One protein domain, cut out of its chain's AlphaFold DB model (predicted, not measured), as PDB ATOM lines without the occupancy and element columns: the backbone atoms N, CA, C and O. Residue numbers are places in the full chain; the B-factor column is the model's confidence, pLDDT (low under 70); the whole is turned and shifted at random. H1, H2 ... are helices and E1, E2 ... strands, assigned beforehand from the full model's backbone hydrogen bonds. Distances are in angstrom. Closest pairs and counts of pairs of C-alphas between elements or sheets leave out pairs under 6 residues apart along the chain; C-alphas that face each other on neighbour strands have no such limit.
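AT A GLANCE: This is residues 40 to 137 of the 138 residues of an uncharacterized protein of Streptomyces sp. BA2 (UniProt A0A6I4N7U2). A small, strongly twisted sheet of three strands forms the core, with short helices set round it: H1 and H4 on opposite faces, H3 over the edge strand E2, and H2 grazing the sheet. Residues 78 to 83, in the long link from H2 to E2, stick out. The 98 printed residues hold H1, E1, H2, E2, E3, H3 and H4 in that order; the sheet is mixed, in the order E1, E3, E2. The class is mixed, helices and strands, with under half of the residues in named elements. The whole is compact, with a radius of gyration of the C-alphas of 12.6 A, and spans 35 by 30 by 20 A.

IN THESE COORDINATES: H1, residues 47 to 53, begins at C-alpha 47 (205.527, 193.398, 290.921). E1 is residues 59 to 64, 16.5 A long, and H2 is residues 66 to 70. E2, residues 88 to 95, 19.1 A, bends by 68 degrees at residue 91. E3 is residues 105 to 112, 21.8 A, and H3 residues 118 to 125, 10.5 A. H4, residues 134 to 137, ends at C-alpha 137 (210.140, 178.432, 275.901).

HOW THE PARTS SIT: E1 and E3 are parallel, with N 63 and O 108 2.7 A apart. E2 and E3 form an antiparallel hairpin, with N 89 and O 111 2.7 A apart. H3 runs along E2, at 5 degrees on the local plane; its closest C-alphas to E2 are Ala 124 and Val 91, 5.3 A. H1's height over the sheet is 7.2 A, H4's 7.6 A. No helix touches another. Every O i to N i+4 pair is within hydrogen-bond range in H1, H2 and H3; H4 is too short for one, and its 1 O i to N i+3 pair is within range.

THE WHOLE: The C-alphas of Gly 71 and Asp 102, the two farthest apart, are 35.3 A apart. The printed part has no cut. Confidence is under 70 at residues 40, 82 to 83, 96 to 104 and 137.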
ATOM      1  N   THR A  40     212.893 191.541 279.499       66.81
ATOM      2  CA  THR A  40     214.018 191.586 280.448       66.81
ATOM      3  C   THR A  40     214.119 192.873 281.265       66.81
ATOM      4  O   THR A  40     214.679 192.856 282.355       66.81
ATOM      5  N   SER A  41     213.572 193.994 280.793       77.25
ATOM      6  CA  SER A  41     213.585 195.266 281.525       77.25
ATOM      7  C   SER A  41     212.713 195.241 282.782       77.25
ATOM      8  O   SER A  41     212.933 196.053 283.679       77.25
ATOM      9  N   PHE A  42     211.773 194.293 282.888       87.50
ATOM     10  CA  PHE A  42     210.994 194.062 284.107       87.50
ATOM     11  C   PHE A  42     211.760 193.264 285.163       87.50
ATOM     12  O   PHE A  42     211.423 193.336 286.344       87.50
ATOM     13  N   VAL A  43     212.807 192.528 284.776       90.81
ATOM     14  CA  VAL A  43     213.611 191.749 285.722       90.81
ATOM     15  C   VAL A  43     214.305 192.689 286.710       90.81
ATOM     16  O   VAL A  43     215.019 193.618 286.335       90.81
ATOM     17  N   GLY A  44     214.104 192.426 287.999       91.25
ATOM     18  CA  GLY A  44     214.592 193.241 289.108       91.25
ATOM     19  C   GLY A  44     213.652 194.370 289.535       91.25
ATOM     20  O   GLY A  44     213.936 195.012 290.546       91.25
ATOM     21  N   GLN A  45     212.544 194.607 288.826       93.38
ATOM     22  CA  GLN A  45     211.489 195.510 289.289       93.38
ATOM     23  C   GLN A  45     210.578 194.815 290.301       93.38
ATOM     24  O   GLN A  45     210.481 193.584 290.335       93.38
ATOM     25  N   THR A  46     209.882 195.607 291.117       94.62
ATOM     26  CA  THR A  46     208.820 195.064 291.964       94.62
ATOM     27  C   THR A  46     207.587 194.733 291.127       94.62
ATOM     28  O   THR A  46     207.307 195.391 290.125       94.62
ATOM     29  N   VAL A  47     206.804 193.751 291.558       93.12
ATOM     30  CA  VAL A  47     205.527 193.398 290.921       93.12
ATOM     31  C   VAL A  47     204.609 194.620 290.852       93.12
ATOM     32  O   VAL A  47     204.056 194.902 289.797       93.12
ATOM     33  N   ALA A  48     204.535 195.416 291.923       92.38
ATOM     34  CA  ALA A  48     203.738 196.643 291.940       92.38
ATOM     35  C   ALA A  48     204.189 197.689 290.895       92.38
ATOM     36  O   ALA A  48     203.353 198.399 290.336       92.38
ATOM     37  N   GLN A  49     205.496 197.801 290.622       92.06
ATOM     38  CA  GLN A  49     206.013 198.686 289.569       92.06
ATOM     39  C   GLN A  49     205.613 198.195 288.179       92.06
ATOM     40  O   GLN A  49     205.203 199.004 287.349       92.06
ATOM     41  N   VAL A  50     205.693 196.883 287.946       90.38
ATOM     42  CA  VAL A  50     205.299 196.283 286.668       90.38
ATOM     43  C   VAL A  50     203.796 196.440 286.448       90.38
ATOM     44  O   VAL A  50     203.396 196.978 285.423       90.38
ATOM     45  N   GLU A  51     202.960 196.087 287.429       88.25
ATOM     46  CA  GLU A  51     201.497 196.254 287.355       88.25
ATOM     47  C   GLU A  51     201.091 197.708 287.086       88.25
ATOM     48  O   GLU A  51     200.213 197.958 286.264       88.25
ATOM     49  N   GLY A  52     201.744 198.674 287.739       87.62
ATOM     50  CA  GLY A  52     201.473 200.098 287.529       87.62
ATOM     51  C   GLY A  52     201.977 200.651 286.191       87.62
ATOM     52  O   GLY A  52     201.526 201.718 285.773       87.62
ATOM     53  N   GLY A  53     202.914 199.959 285.539       84.12
ATOM     54  CA  GLY A  53     203.491 200.344 284.250       84.12
ATOM     55  C   GLY A  53     202.860 199.651 283.041       84.12
ATOM     56  O   GLY A  53     203.127 200.066 281.912       84.12
ATOM     57  N   LEU A  54     202.047 198.611 283.247       81.06
ATOM     58  CA  LEU A  54     201.401 197.884 282.157       81.06
ATOM     59  C   LEU A  54     200.277 198.712 281.505       81.06
ATOM     60  O   LEU A  54     199.543 199.423 282.199       81.06
ATOM     61  N   PRO A  55     200.092 198.606 280.172       79.56
ATOM     62  CA  PRO A  55     198.926 199.167 279.502       79.56
ATOM     63  C   PRO A  55     197.625 198.631 280.108       79.56
ATOM     64  O   PRO A  55     197.540 197.475 280.504       79.56
ATOM     65  N   SER A  56     196.565 199.442 280.116       79.25
ATOM     66  CA  SER A  56     195.289 199.074 280.755       79.25
ATOM     67  C   SER A  56     194.581 197.867 280.125       79.25
ATOM     68  O   SER A  56     193.679 197.305 280.742       79.25
ATOM     69  N   ALA A  57     194.946 197.498 278.894       79.00
ATOM     70  CA  ALA A  57     194.438 196.312 278.202       79.00
ATOM     71  C   ALA A  57     195.297 195.056 278.451       79.00
ATOM     72  O   ALA A  57     194.875 193.954 278.106       79.00
ATOM     73  N   SER A  58     196.480 195.217 279.046       80.56
ATOM     74  CA  SER A  58     197.396 194.128 279.363       80.56
ATOM     75  C   SER A  58     197.138 193.613 280.777       80.56
ATOM     76  O   SER A  58     196.664 194.323 281.664       80.56
ATOM     77  N   SER A  59     197.466 192.350 280.997       84.38
ATOM     78  CA  SER A  59     197.391 191.691 282.294       84.38
ATOM     79  C   SER A  59     198.708 190.995 282.595       84.38
ATOM     80  O   SER A  59     199.453 190.636 281.683       84.38
ATOM     81  N   MET A  60     198.989 190.793 283.878       88.62
ATOM     82  CA  MET A  60     200.132 190.010 284.324       88.62
ATOM     83  C   MET A  60     199.655 188.763 285.058       88.62
ATOM     84  O   MET A  60     198.774 188.830 285.916       88.62
ATOM     85  N   VAL A  61     200.267 187.630 284.734       89.81
ATOM     86  CA  VAL A  61     200.146 186.379 285.475       89.81
ATOM     87  C   VAL A  61     201.471 186.136 286.181       89.81
ATOM     88  O   VAL A  61     202.498 185.916 285.544       89.81
ATOM     89  N   SER A  62     201.442 186.186 287.508       92.38
ATOM     90  CA  SER A  62     202.628 186.000 288.339       92.38
ATOM     91  C   SER A  62     202.725 184.572 288.876       92.38
ATOM     92  O   SER A  62     201.746 184.010 289.374       92.38
ATOM     93  N   TYR A  63     203.928 184.009 288.847       93.69
ATOM     94  CA  TYR A  63     204.265 182.672 289.314       93.69
ATOM     95  C   TYR A  63     205.309 182.746 290.424       93.69
ATOM     96  O   TYR A  63     206.407 183.266 290.234       93.69
ATOM     97  N   ASP A  64     204.997 182.184 291.588       95.56
ATOM     98  CA  ASP A  64     205.946 182.132 292.698       95.56
ATOM     99  C   ASP A  64     207.092 181.151 292.410       95.56
ATOM    100  O   ASP A  64     206.891 179.932 292.353       95.56
ATOM    101  N   LEU A  65     208.314 181.670 292.290       96.69
ATOM    102  CA  LEU A  65     209.505 180.866 292.029       96.69
ATOM    103  C   LEU A  65     210.325 180.553 293.289       96.69
ATOM    104  O   LEU A  65     211.426 180.006 293.188       96.69
ATOM    105  N   SER A  66     209.795 180.808 294.489       96.00
ATOM    106  CA  SER A  66     210.497 180.584 295.763       96.00
ATOM    107  C   SER A  66     210.989 179.144 295.896       96.00
ATOM    108  O   SER A  66     212.148 178.898 296.224       96.00
ATOM    109  N   LYS A  67     210.148 178.163 295.551       96.00
ATOM    110  CA  LYS A  67     210.520 176.746 295.650       96.00
ATOM    111  C   LYS A  67     211.643 176.351 294.681       96.00
ATOM    112  O   LYS A  67     212.635 175.799 295.152       96.00
ATOM    113  N   PRO A  68     211.535 176.592 293.363       96.00
ATOM    114  CA  PRO A  68     212.586 176.201 292.422       96.00
ATOM    115  C   PRO A  68     213.857 177.069 292.471       96.00
ATOM    116  O   PRO A  68     214.890 176.625 291.963       96.00
ATOM    117  N   VAL A  69     213.817 178.276 293.052       95.00
ATOM    118  CA  VAL A  69     214.983 179.181 293.110       95.00
ATOM    119  C   VAL A  69     215.701 179.137 294.457       95.00
ATOM    120  O   VAL A  69     216.929 179.058 294.479       95.00
ATOM    121  N   THR A  70     214.970 179.162 295.575       94.75
ATOM    122  CA  THR A  70     215.560 179.226 296.927       94.75
ATOM    123  C   THR A  70     215.215 178.027 297.808       94.75
ATOM    124  O   THR A  70     215.763 177.887 298.899       94.75
ATOM    125  N   GLY A  71     214.318 177.145 297.357       95.25
ATOM    126  CA  GLY A  71     213.794 176.037 298.159       95.25
ATOM    127  C   GLY A  71     212.722 176.460 299.168       95.25
ATOM    128  O   GLY A  71     212.169 175.604 299.859       95.25
ATOM    129  N   ALA A  72     212.395 177.752 299.249       93.94
ATOM    130  CA  ALA A  72     211.374 178.256 300.154       93.94
ATOM    131  C   ALA A  72     209.958 177.873 299.688       93.94
ATOM    132  O   ALA A  72     209.701 177.575 298.521       93.94
ATOM    133  N   LYS A  73     209.006 177.858 300.621       92.62
ATOM    134  CA  LYS A  73     207.601 177.593 300.297       92.62
ATOM    135  C   LYS A  73     207.021 178.776 299.513       92.62
ATOM    136  O   LYS A  73     207.185 179.908 299.946       92.62
ATOM    137  N   ALA A  74     206.293 178.493 298.433       92.19
ATOM    138  CA  ALA A  74     205.547 179.507 297.691       92.19
ATOM    139  C   ALA A  74     204.437 180.140 298.555       92.19
ATOM    140  O   ALA A  74     203.695 179.430 299.248       92.19
ATOM    141  N   THR A  75     204.336 181.465 298.507       90.69
ATOM    142  CA  THR A  75     203.377 182.285 299.258       90.69
ATOM    143  C   THR A  75     202.725 183.408 298.447       90.69
ATOM    144  O   THR A  75     201.756 183.979 298.951       90.69
ATOM    145  N   TYR A  76     203.191 183.711 297.231       89.25
ATOM    146  CA  TYR A  76     202.538 184.673 296.336       89.25
ATOM    147  C   TYR A  76     201.123 184.200 295.979       89.25
ATOM    148  O   TYR A  76     200.882 182.999 295.825       89.25
ATOM    149  N   GLY A  77     200.178 185.132 295.864       83.56
ATOM    150  CA  GLY A  77     198.779 184.867 295.530       83.56
ATOM    151  C   GLY A  77     198.005 184.096 296.607       83.56
ATOM    152  O   GLY A  77     196.905 183.607 296.354       83.56
ATOM    153  N   THR A  78     198.562 183.938 297.812       82.06
ATOM    154  CA  THR A  78     197.860 183.302 298.938       82.06
ATOM    155  C   THR A  78     197.059 184.324 299.745       82.06
ATOM    156  O   THR A  78     197.314 185.515 299.675       82.06
ATOM    157  N   ALA A  79     196.138 183.884 300.609       74.88
ATOM    158  CA  ALA A  79     195.357 184.787 301.472       74.88
ATOM    159  C   ALA A  79     196.193 185.639 302.461       74.88
ATOM    160  O   ALA A  79     195.634 186.473 303.166       74.88
ATOM    161  N   LYS A  80     197.509 185.402 302.565       71.12
ATOM    162  CA  LYS A  80     198.456 186.239 303.325       71.12
ATOM    163  C   LYS A  80     199.143 187.297 302.460       71.12
ATOM    164  O   LYS A  80     199.764 188.206 302.999       71.12
ATOM    165  N   ASP A  81     199.029 187.167 301.146       74.31
ATOM    166  CA  ASP A  81     199.532 188.078 300.126       74.31
ATOM    167  C   ASP A  81     198.475 189.152 299.835       74.31
ATOM    168  O   ASP A  81     197.950 189.280 298.737       74.31
ATOM    169  N   THR A  82     198.057 189.863 300.884       65.88
ATOM    170  CA  THR A  82     197.034 190.924 300.813       65.88
ATOM    171  C   THR A  82     197.650 192.321 300.871       65.88
ATOM    172  O   THR A  82     196.942 193.302 301.094       65.88
ATOM    173  N   GLY A  83     198.981 192.406 300.792       68.56
ATOM    174  CA  GLY A  83     199.743 193.650 300.824       68.56
ATOM    175  C   GLY A  83     199.915 194.258 299.436       68.56
ATOM    176  O   GLY A  83     199.453 193.718 298.436       68.56
ATOM    177  N   THR A  84     200.613 195.388 299.363       73.44
ATOM    178  CA  THR A  84     201.145 195.853 298.082       73.44
ATOM    179  C   THR A  84     202.179 194.834 297.610       73.44
ATOM    180  O   THR A  84     203.041 194.448 298.395       73.44
ATOM    181  N   HIS A  85     202.161 194.431 296.338       86.88
ATOM    182  CA  HIS A  85     203.177 193.524 295.782       86.88
ATOM    183  C   HIS A  85     204.562 194.207 295.617       86.88
ATOM    184  O   HIS A  85     205.340 193.898 294.717       86.88
ATOM    185  N   ALA A  86     204.871 195.201 296.454       86.19
ATOM    186  CA  ALA A  86     206.113 195.967 296.429       86.19
ATOM    187  C   ALA A  86     207.294 195.186 297.028       86.19
ATOM    188  O   ALA A  86     208.448 195.521 296.774       86.19
ATOM    189  N   ASP A  87     207.016 194.153 297.821       91.75
ATOM    190  CA  ASP A  87     207.993 193.237 298.409       91.75
ATOM    191  C   ASP A  87     208.197 191.963 297.578       91.75
ATOM    192  O   ASP A  87     208.880 191.041 298.024       91.75
ATOM    193  N   TRP A  88     207.649 191.921 296.365       95.25
ATOM    194  CA  TRP A  88     207.868 190.864 295.390       95.25
ATOM    195  C   TRP A  88     208.599 191.424 294.181       95.25
ATOM    196  O   TRP A  88     208.212 192.451 293.633       95.25
ATOM    197  N   ILE A  89     209.663 190.746 293.772       96.00
ATOM    198  CA  ILE A  89     210.561 191.126 292.688       96.00
ATOM    199  C   ILE A  89     210.380 190.152 291.535       96.00
ATOM    200  O   ILE A  89     210.387 188.937 291.735       96.00
ATOM    201  N   VAL A  90     210.263 190.691 290.328       95.56
ATOM    202  CA  VAL A  90     210.250 189.912 289.092       95.56
ATOM    203  C   VAL A  90     211.663 189.405 288.808       95.56
ATOM    204  O   VAL A  90     212.611 190.183 288.732       95.56
ATOM    205  N   VAL A  91     211.820 188.094 288.648       95.12
ATOM    206  CA  VAL A  91     213.111 187.442 288.356       95.12
ATOM    207  C   VAL A  91     213.164 186.803 286.972       95.12
ATOM    208  O   VAL A  91     214.224 186.376 286.531       95.12
ATOM    209  N   VAL A  92     212.024 186.735 286.297       93.12
ATOM    210  CA  VAL A  92     211.873 186.333 284.900       93.12
ATOM    211  C   VAL A  92     210.558 186.915 284.405       93.12
ATOM    212  O   VAL A  92     209.595 186.976 285.169       93.12
ATOM    213  N   ALA A  93     210.506 187.347 283.153       90.31
ATOM    214  CA  ALA A  93     209.273 187.803 282.534       90.31
ATOM    215  C   ALA A  93     209.275 187.458 281.041       90.31
ATOM    216  O   ALA A  93     210.290 187.648 280.372       90.31
ATOM    217  N   CYS A  94     208.144 186.961 280.539       85.88
ATOM    218  CA  CYS A  94     207.944 186.525 279.157       85.88
ATOM    219  C   CYS A  94     206.554 186.937 278.665       85.88
ATOM    220  O   CYS A  94     205.589 186.908 279.426       85.88
ATOM    221  N   ALA A  95     206.464 187.340 277.402       79.00
ATOM    222  CA  ALA A  95     205.222 187.689 276.721       79.00
ATOM    223  C   ALA A  95     205.056 186.744 275.516       79.00
ATOM    224  O   ALA A  95     206.049 186.386 274.880       79.00
ATOM    225  N   ASP A  96     203.827 186.322 275.231       65.00
ATOM    226  CA  ASP A  96     203.457 185.476 274.086       65.00
ATOM    227  C   ASP A  96     203.562 186.237 272.737       65.00
ATOM    228  O   ASP A  96     203.522 185.617 271.669       65.00
ATOM    229  N   THR A  97     203.750 187.564 272.739       58.22
ATOM    230  CA  THR A  97     204.078 188.353 271.544       58.22
ATOM    231  C   THR A  97     205.283 189.282 271.734       58.22
ATOM    232  O   THR A  97     205.719 189.596 272.838       58.22
ATOM    233  N   LYS A  98     205.836 189.755 270.608       55.41
ATOM    234  CA  LYS A  98     206.976 190.688 270.579       55.41
ATOM    235  C   LYS A  98     206.618 192.111 271.046       55.41
ATOM    236  O   LYS A  98     207.530 192.908 271.248       55.41
ATOM    237  N   ASN A  99     205.327 192.408 271.222       56.78
ATOM    238  CA  ASN A  99     204.784 193.717 271.576       56.78
ATOM    239  C   ASN A  99     203.786 193.588 272.732       56.78
ATOM    240  O   ASN A  99     202.737 192.981 272.561       56.78
ATOM    241  N   LEU A 100     204.028 194.235 273.875       57.06
ATOM    242  CA  LEU A 100     203.046 194.277 274.978       57.06
ATOM    243  C   LEU A 100     201.759 195.036 274.630       57.06
ATOM    244  O   LEU A 100     200.756 194.896 275.316       57.06
ATOM    245  N   GLU A 101     201.789 195.870 273.592       57.56
ATOM    246  CA  GLU A 101     200.585 196.533 273.079       57.56
ATOM    247  C   GLU A 101     199.711 195.573 272.256       57.56
ATOM    248  O   GLU A 101     198.494 195.742 272.213       57.56
ATOM    249  N   ASP A 102     200.325 194.546 271.655       56.31
ATOM    250  CA  ASP A 102     199.639 193.483 270.908       56.31
ATOM    251  C   ASP A 102     199.375 192.243 271.783       56.31
ATOM    252  O   ASP A 102     198.556 191.394 271.425       56.31
ATOM    253  N   ASP A 103     200.070 192.134 272.921       59.16
ATOM    254  CA  ASP A 103     199.942 191.057 273.893       59.16
ATOM    255  C   ASP A 103     199.216 191.500 275.157       59.16
ATOM    256  O   ASP A 103     199.640 192.384 275.904       59.16
ATOM    257  N   THR A 104     198.129 190.810 275.456       64.94
ATOM    258  CA  THR A 104     197.345 191.061 276.656       64.94
ATOM    259  C   THR A 104     197.877 190.312 277.880       64.94
ATOM    260  O   THR A 104     197.283 190.453 278.954       64.94
ATOM    261  N   HIS A 105     198.970 189.536 277.773       80.38
ATOM    262  CA  HIS A 105     199.440 188.657 278.852       80.38
ATOM    263  C   HIS A 105     200.966 188.643 279.055       80.38
ATOM    264  O   HIS A 105     201.719 188.040 278.299       80.38
ATOM    265  N   LEU A 106     201.419 189.224 280.169       87.00
ATOM    266  CA  LEU A 106     202.782 189.073 280.682       87.00
ATOM    267  C   LEU A 106     202.835 187.919 281.696       87.00
ATOM    268  O   LEU A 106     202.204 187.994 282.748       87.00
ATOM    269  N   ALA A 107     203.617 186.878 281.431       89.81
ATOM    270  CA  ALA A 107     203.964 185.862 282.421       89.81
ATOM    271  C   ALA A 107     205.205 186.313 283.201       89.81
ATOM    272  O   ALA A 107     206.255 186.551 282.609       89.81
ATOM    273  N   ALA A 108     205.111 186.417 284.524       93.25
ATOM    274  CA  ALA A 108     206.207 186.861 285.379       93.25
ATOM    275  C   ALA A 108     206.501 185.833 286.472       93.25
ATOM    276  O   ALA A 108     205.612 185.389 287.184       93.25
ATOM    277  N   GLY A 109     207.763 185.464 286.646       95.25
ATOM    278  CA  GLY A 109     208.219 184.675 287.781       95.25
ATOM    279  C   GLY A 109     208.721 185.608 288.869       95.25
ATOM    280  O   GLY A 109     209.503 186.516 288.587       95.25
ATOM    281  N   VAL A 110     208.282 185.395 290.106       96.56
ATOM    282  CA  VAL A 110     208.498 186.344 291.204       96.56
ATOM    283  C   VAL A 110     209.130 185.686 292.423       96.56
ATOM    284  O   VAL A 110     208.945 184.495 292.684       96.56
ATOM    285  N   LEU A 111     209.874 186.483 293.186       96.00
ATOM    286  CA  LEU A 111     210.437 186.131 294.488       96.00
ATOM    287  C   LEU A 111     210.178 187.240 295.491       96.00
ATOM    288  O   LEU A 111     210.118 188.409 295.129       96.00
ATOM    289  N   ARG A 112     210.112 186.891 296.771       94.69
ATOM    290  CA  ARG A 112     210.159 187.892 297.836       94.69
ATOM    291  C   ARG A 112     211.473 188.679 297.768       94.69
ATOM    292  O   ARG A 112     212.528 188.115 297.479       94.69
ATOM    293  N   ALA A 113     211.421 189.970 298.072       92.94
ATOM    294  CA  ALA A 113     212.568 190.870 298.008       92.94
ATOM    295  C   ALA A 113     213.707 190.458 298.954       92.94
ATOM    296  O   ALA A 113     214.874 190.603 298.604       92.94
ATOM    297  N   ASP A 114     213.390 189.882 300.117       93.06
ATOM    298  CA  ASP A 114     214.379 189.338 301.061       93.06
ATOM    299  C   ASP A 114     215.149 188.125 300.508       93.06
ATOM    300  O   ASP A 114     216.281 187.862 300.918       93.06
ATOM    301  N   ALA A 115     214.565 187.412 299.546       93.75
ATOM    302  CA  ALA A 115     215.183 186.309 298.829       93.75
ATOM    303  C   ALA A 115     215.935 186.765 297.565       93.75
ATOM    304  O   ALA A 115     216.721 185.993 297.017       93.75
ATOM    305  N   TYR A 116     215.733 187.999 297.092       94.56
ATOM    306  CA  TYR A 116     216.359 188.521 295.877       94.56
ATOM    307  C   TYR A 116     217.770 189.067 296.154       94.56
ATOM    308  O   TYR A 116     217.987 190.253 296.392       94.56
ATOM    309  N   THR A 117     218.754 188.169 296.137       96.31
ATOM    310  CA  THR A 117     220.178 188.495 296.343       96.31
ATOM    311  C   THR A 117     220.878 188.906 295.045       96.31
ATOM    312  O   THR A 117     220.394 188.604 293.956       96.31
ATOM    313  N   GLU A 118     222.077 189.495 295.129       95.31
ATOM    314  CA  GLU A 118     222.905 189.805 293.947       95.31
ATOM    315  C   GLU A 118     223.184 188.574 293.069       95.31
ATOM    316  O   GLU A 118     223.148 188.659 291.843       95.31
ATOM    317  N   ALA A 119     223.400 187.404 293.680       96.25
ATOM    318  CA  ALA A 119     223.623 186.160 292.946       96.25
ATOM    319  C   ALA A 119     222.374 185.711 292.167       96.25
ATOM    320  O   ALA A 119     222.485 185.173 291.064       96.25
ATOM    321  N   ILE A 120     221.185 185.924 292.734       95.81
ATOM    322  CA  ILE A 120     219.913 185.651 292.055       95.81
ATOM    323  C   ILE A 120     219.663 186.695 290.971       95.81
ATOM    324  O   ILE A 120     219.275 186.317 289.871       95.81
ATOM    325  N   ALA A 121     219.959 187.967 291.231       93.25
ATOM    326  CA  ALA A 121     219.857 189.031 290.240       93.25
ATOM    327  C   ALA A 121     220.756 188.773 289.022       93.25
ATOM    328  O   ALA A 121     220.317 188.963 287.891       93.25
ATOM    329  N   GLY A 122     221.989 188.297 289.231       91.31
ATOM    330  CA  GLY A 122     222.883 187.884 288.145       91.31
ATOM    331  C   GLY A 122     222.278 186.754 287.311       91.31
ATOM    332  O   GLY A 122     222.104 186.898 286.109       91.31
ATOM    333  N   LYS A 123     221.837 185.673 287.966       94.06
ATOM    334  CA  LYS A 123     221.177 184.541 287.292       94.06
ATOM    335  C   LYS A 123     219.907 184.934 286.536       94.06
ATOM    336  O   LYS A 123     219.648 184.385 285.472       94.06
ATOM    337  N   ALA A 124     219.117 185.846 287.097       91.81
ATOM    338  CA  ALA A 124     217.905 186.364 286.475       91.81
ATOM    339  C   ALA A 124     218.228 187.131 285.186       91.81
ATOM    340  O   ALA A 124     217.610 186.887 284.156       91.81
ATOM    341  N   LYS A 125     219.247 188.000 285.219       88.31
ATOM    342  CA  LYS A 125     219.742 188.717 284.030       88.31
ATOM    343  C   LYS A 125     220.331 187.781 282.976       88.31
ATOM    344  O   LYS A 125     220.199 188.050 281.790       88.31
ATOM    345  N   ASP A 126     220.924 186.673 283.410       88.94
ATOM    346  CA  ASP A 126     221.452 185.622 282.537       88.94
ATOM    347  C   ASP A 126     220.377 184.605 282.100       88.94
ATOM    348  O   ASP A 126     220.719 183.518 281.630       88.94
ATOM    349  N   HIS A 127     219.083 184.913 282.269       88.94
ATOM    350  CA  HIS A 127     217.962 184.080 281.810       88.94
ATOM    351  C   HIS A 127     217.899 182.671 282.428       88.94
ATOM    352  O   HIS A 127     217.256 181.752 281.915       88.94
ATOM    353  N   ALA A 128     218.549 182.453 283.574       91.00
ATOM    354  CA  ALA A 128     218.653 181.121 284.172       91.00
ATOM    355  C   ALA A 128     217.307 180.567 284.680       91.00
ATOM    356  O   ALA A 128     217.193 179.365 284.952       91.00
ATOM    357  N   PHE A 129     216.306 181.434 284.853       93.25
ATOM    358  CA  PHE A 129     214.995 181.094 285.406       93.25
ATOM    359  C   PHE A 129     213.894 180.955 284.349       93.25
ATOM    360  O   PHE A 129     212.831 180.435 284.683       93.25
ATOM    361  N   ASP A 130     214.168 181.292 283.087       91.19
ATOM    362  CA  ASP A 130     213.251 181.175 281.941       91.19
ATOM    363  C   ASP A 130     212.660 179.769 281.834       91.19
ATOM    364  O   ASP A 130     211.465 179.590 281.636       91.19
ATOM    365  N   ARG A 131     213.473 178.748 282.123       90.62
ATOM    366  CA  ARG A 131     213.063 177.333 282.143       90.62
ATOM    367  C   ARG A 131     211.900 176.996 283.087       90.62
ATOM    368  O   ARG A 131     211.392 175.879 283.033       90.62
ATOM    369  N   TYR A 132     211.567 177.878 284.028       91.88
ATOM    370  CA  TYR A 132     210.495 177.665 284.999       91.88
ATOM    371  C   TYR A 132     209.145 178.225 284.549       91.88
ATOM    372  O   TYR A 132     208.141 177.907 285.184       91.88
ATOM    373  N   LEU A 133     209.114 178.997 283.462       88.75
ATOM    374  CA  LEU A 133     207.893 179.467 282.820       88.75
ATOM    375  C   LEU A 133     207.795 178.845 281.430       88.75
ATOM    376  O   LEU A 133     208.701 178.973 280.609       88.75
ATOM    377  N   ALA A 134     206.685 178.166 281.150       85.62
ATOM    378  CA  ALA A 134     206.484 177.543 279.843       85.62
ATOM    379  C   ALA A 134     206.388 178.599 278.727       85.62
ATOM    380  O   ALA A 134     206.788 178.343 277.596       85.62
ATOM    381  N   GLU A 135     205.896 179.788 279.068       83.44
ATOM    382  CA  GLU A 135     205.747 180.966 278.217       83.44
ATOM    383  C   GLU A 135     207.088 181.504 277.703       83.44
ATOM    384  O   GLU A 135     207.130 182.100 276.637       83.44
ATOM    385  N   CYS A 136     208.195 181.242 278.403       80.50
ATOM    386  CA  CYS A 136     209.530 181.642 277.955       80.50
ATOM    387  C   CYS A 136     210.162 180.679 276.938       80.50
ATOM    388  O   CYS A 136     211.191 180.995 276.351       80.50
ATOM    389  N   GLY A 137     209.600 179.478 276.774       68.50
ATOM    390  CA  GLY A 137     210.140 178.432 275.901       68.50
ATOM    391  C   GLY A 137     209.414 178.282 274.564       68.50
ATOM    392  O   GLY A 137     209.663 177.291 273.875       68.50
TER     393      GLY A 137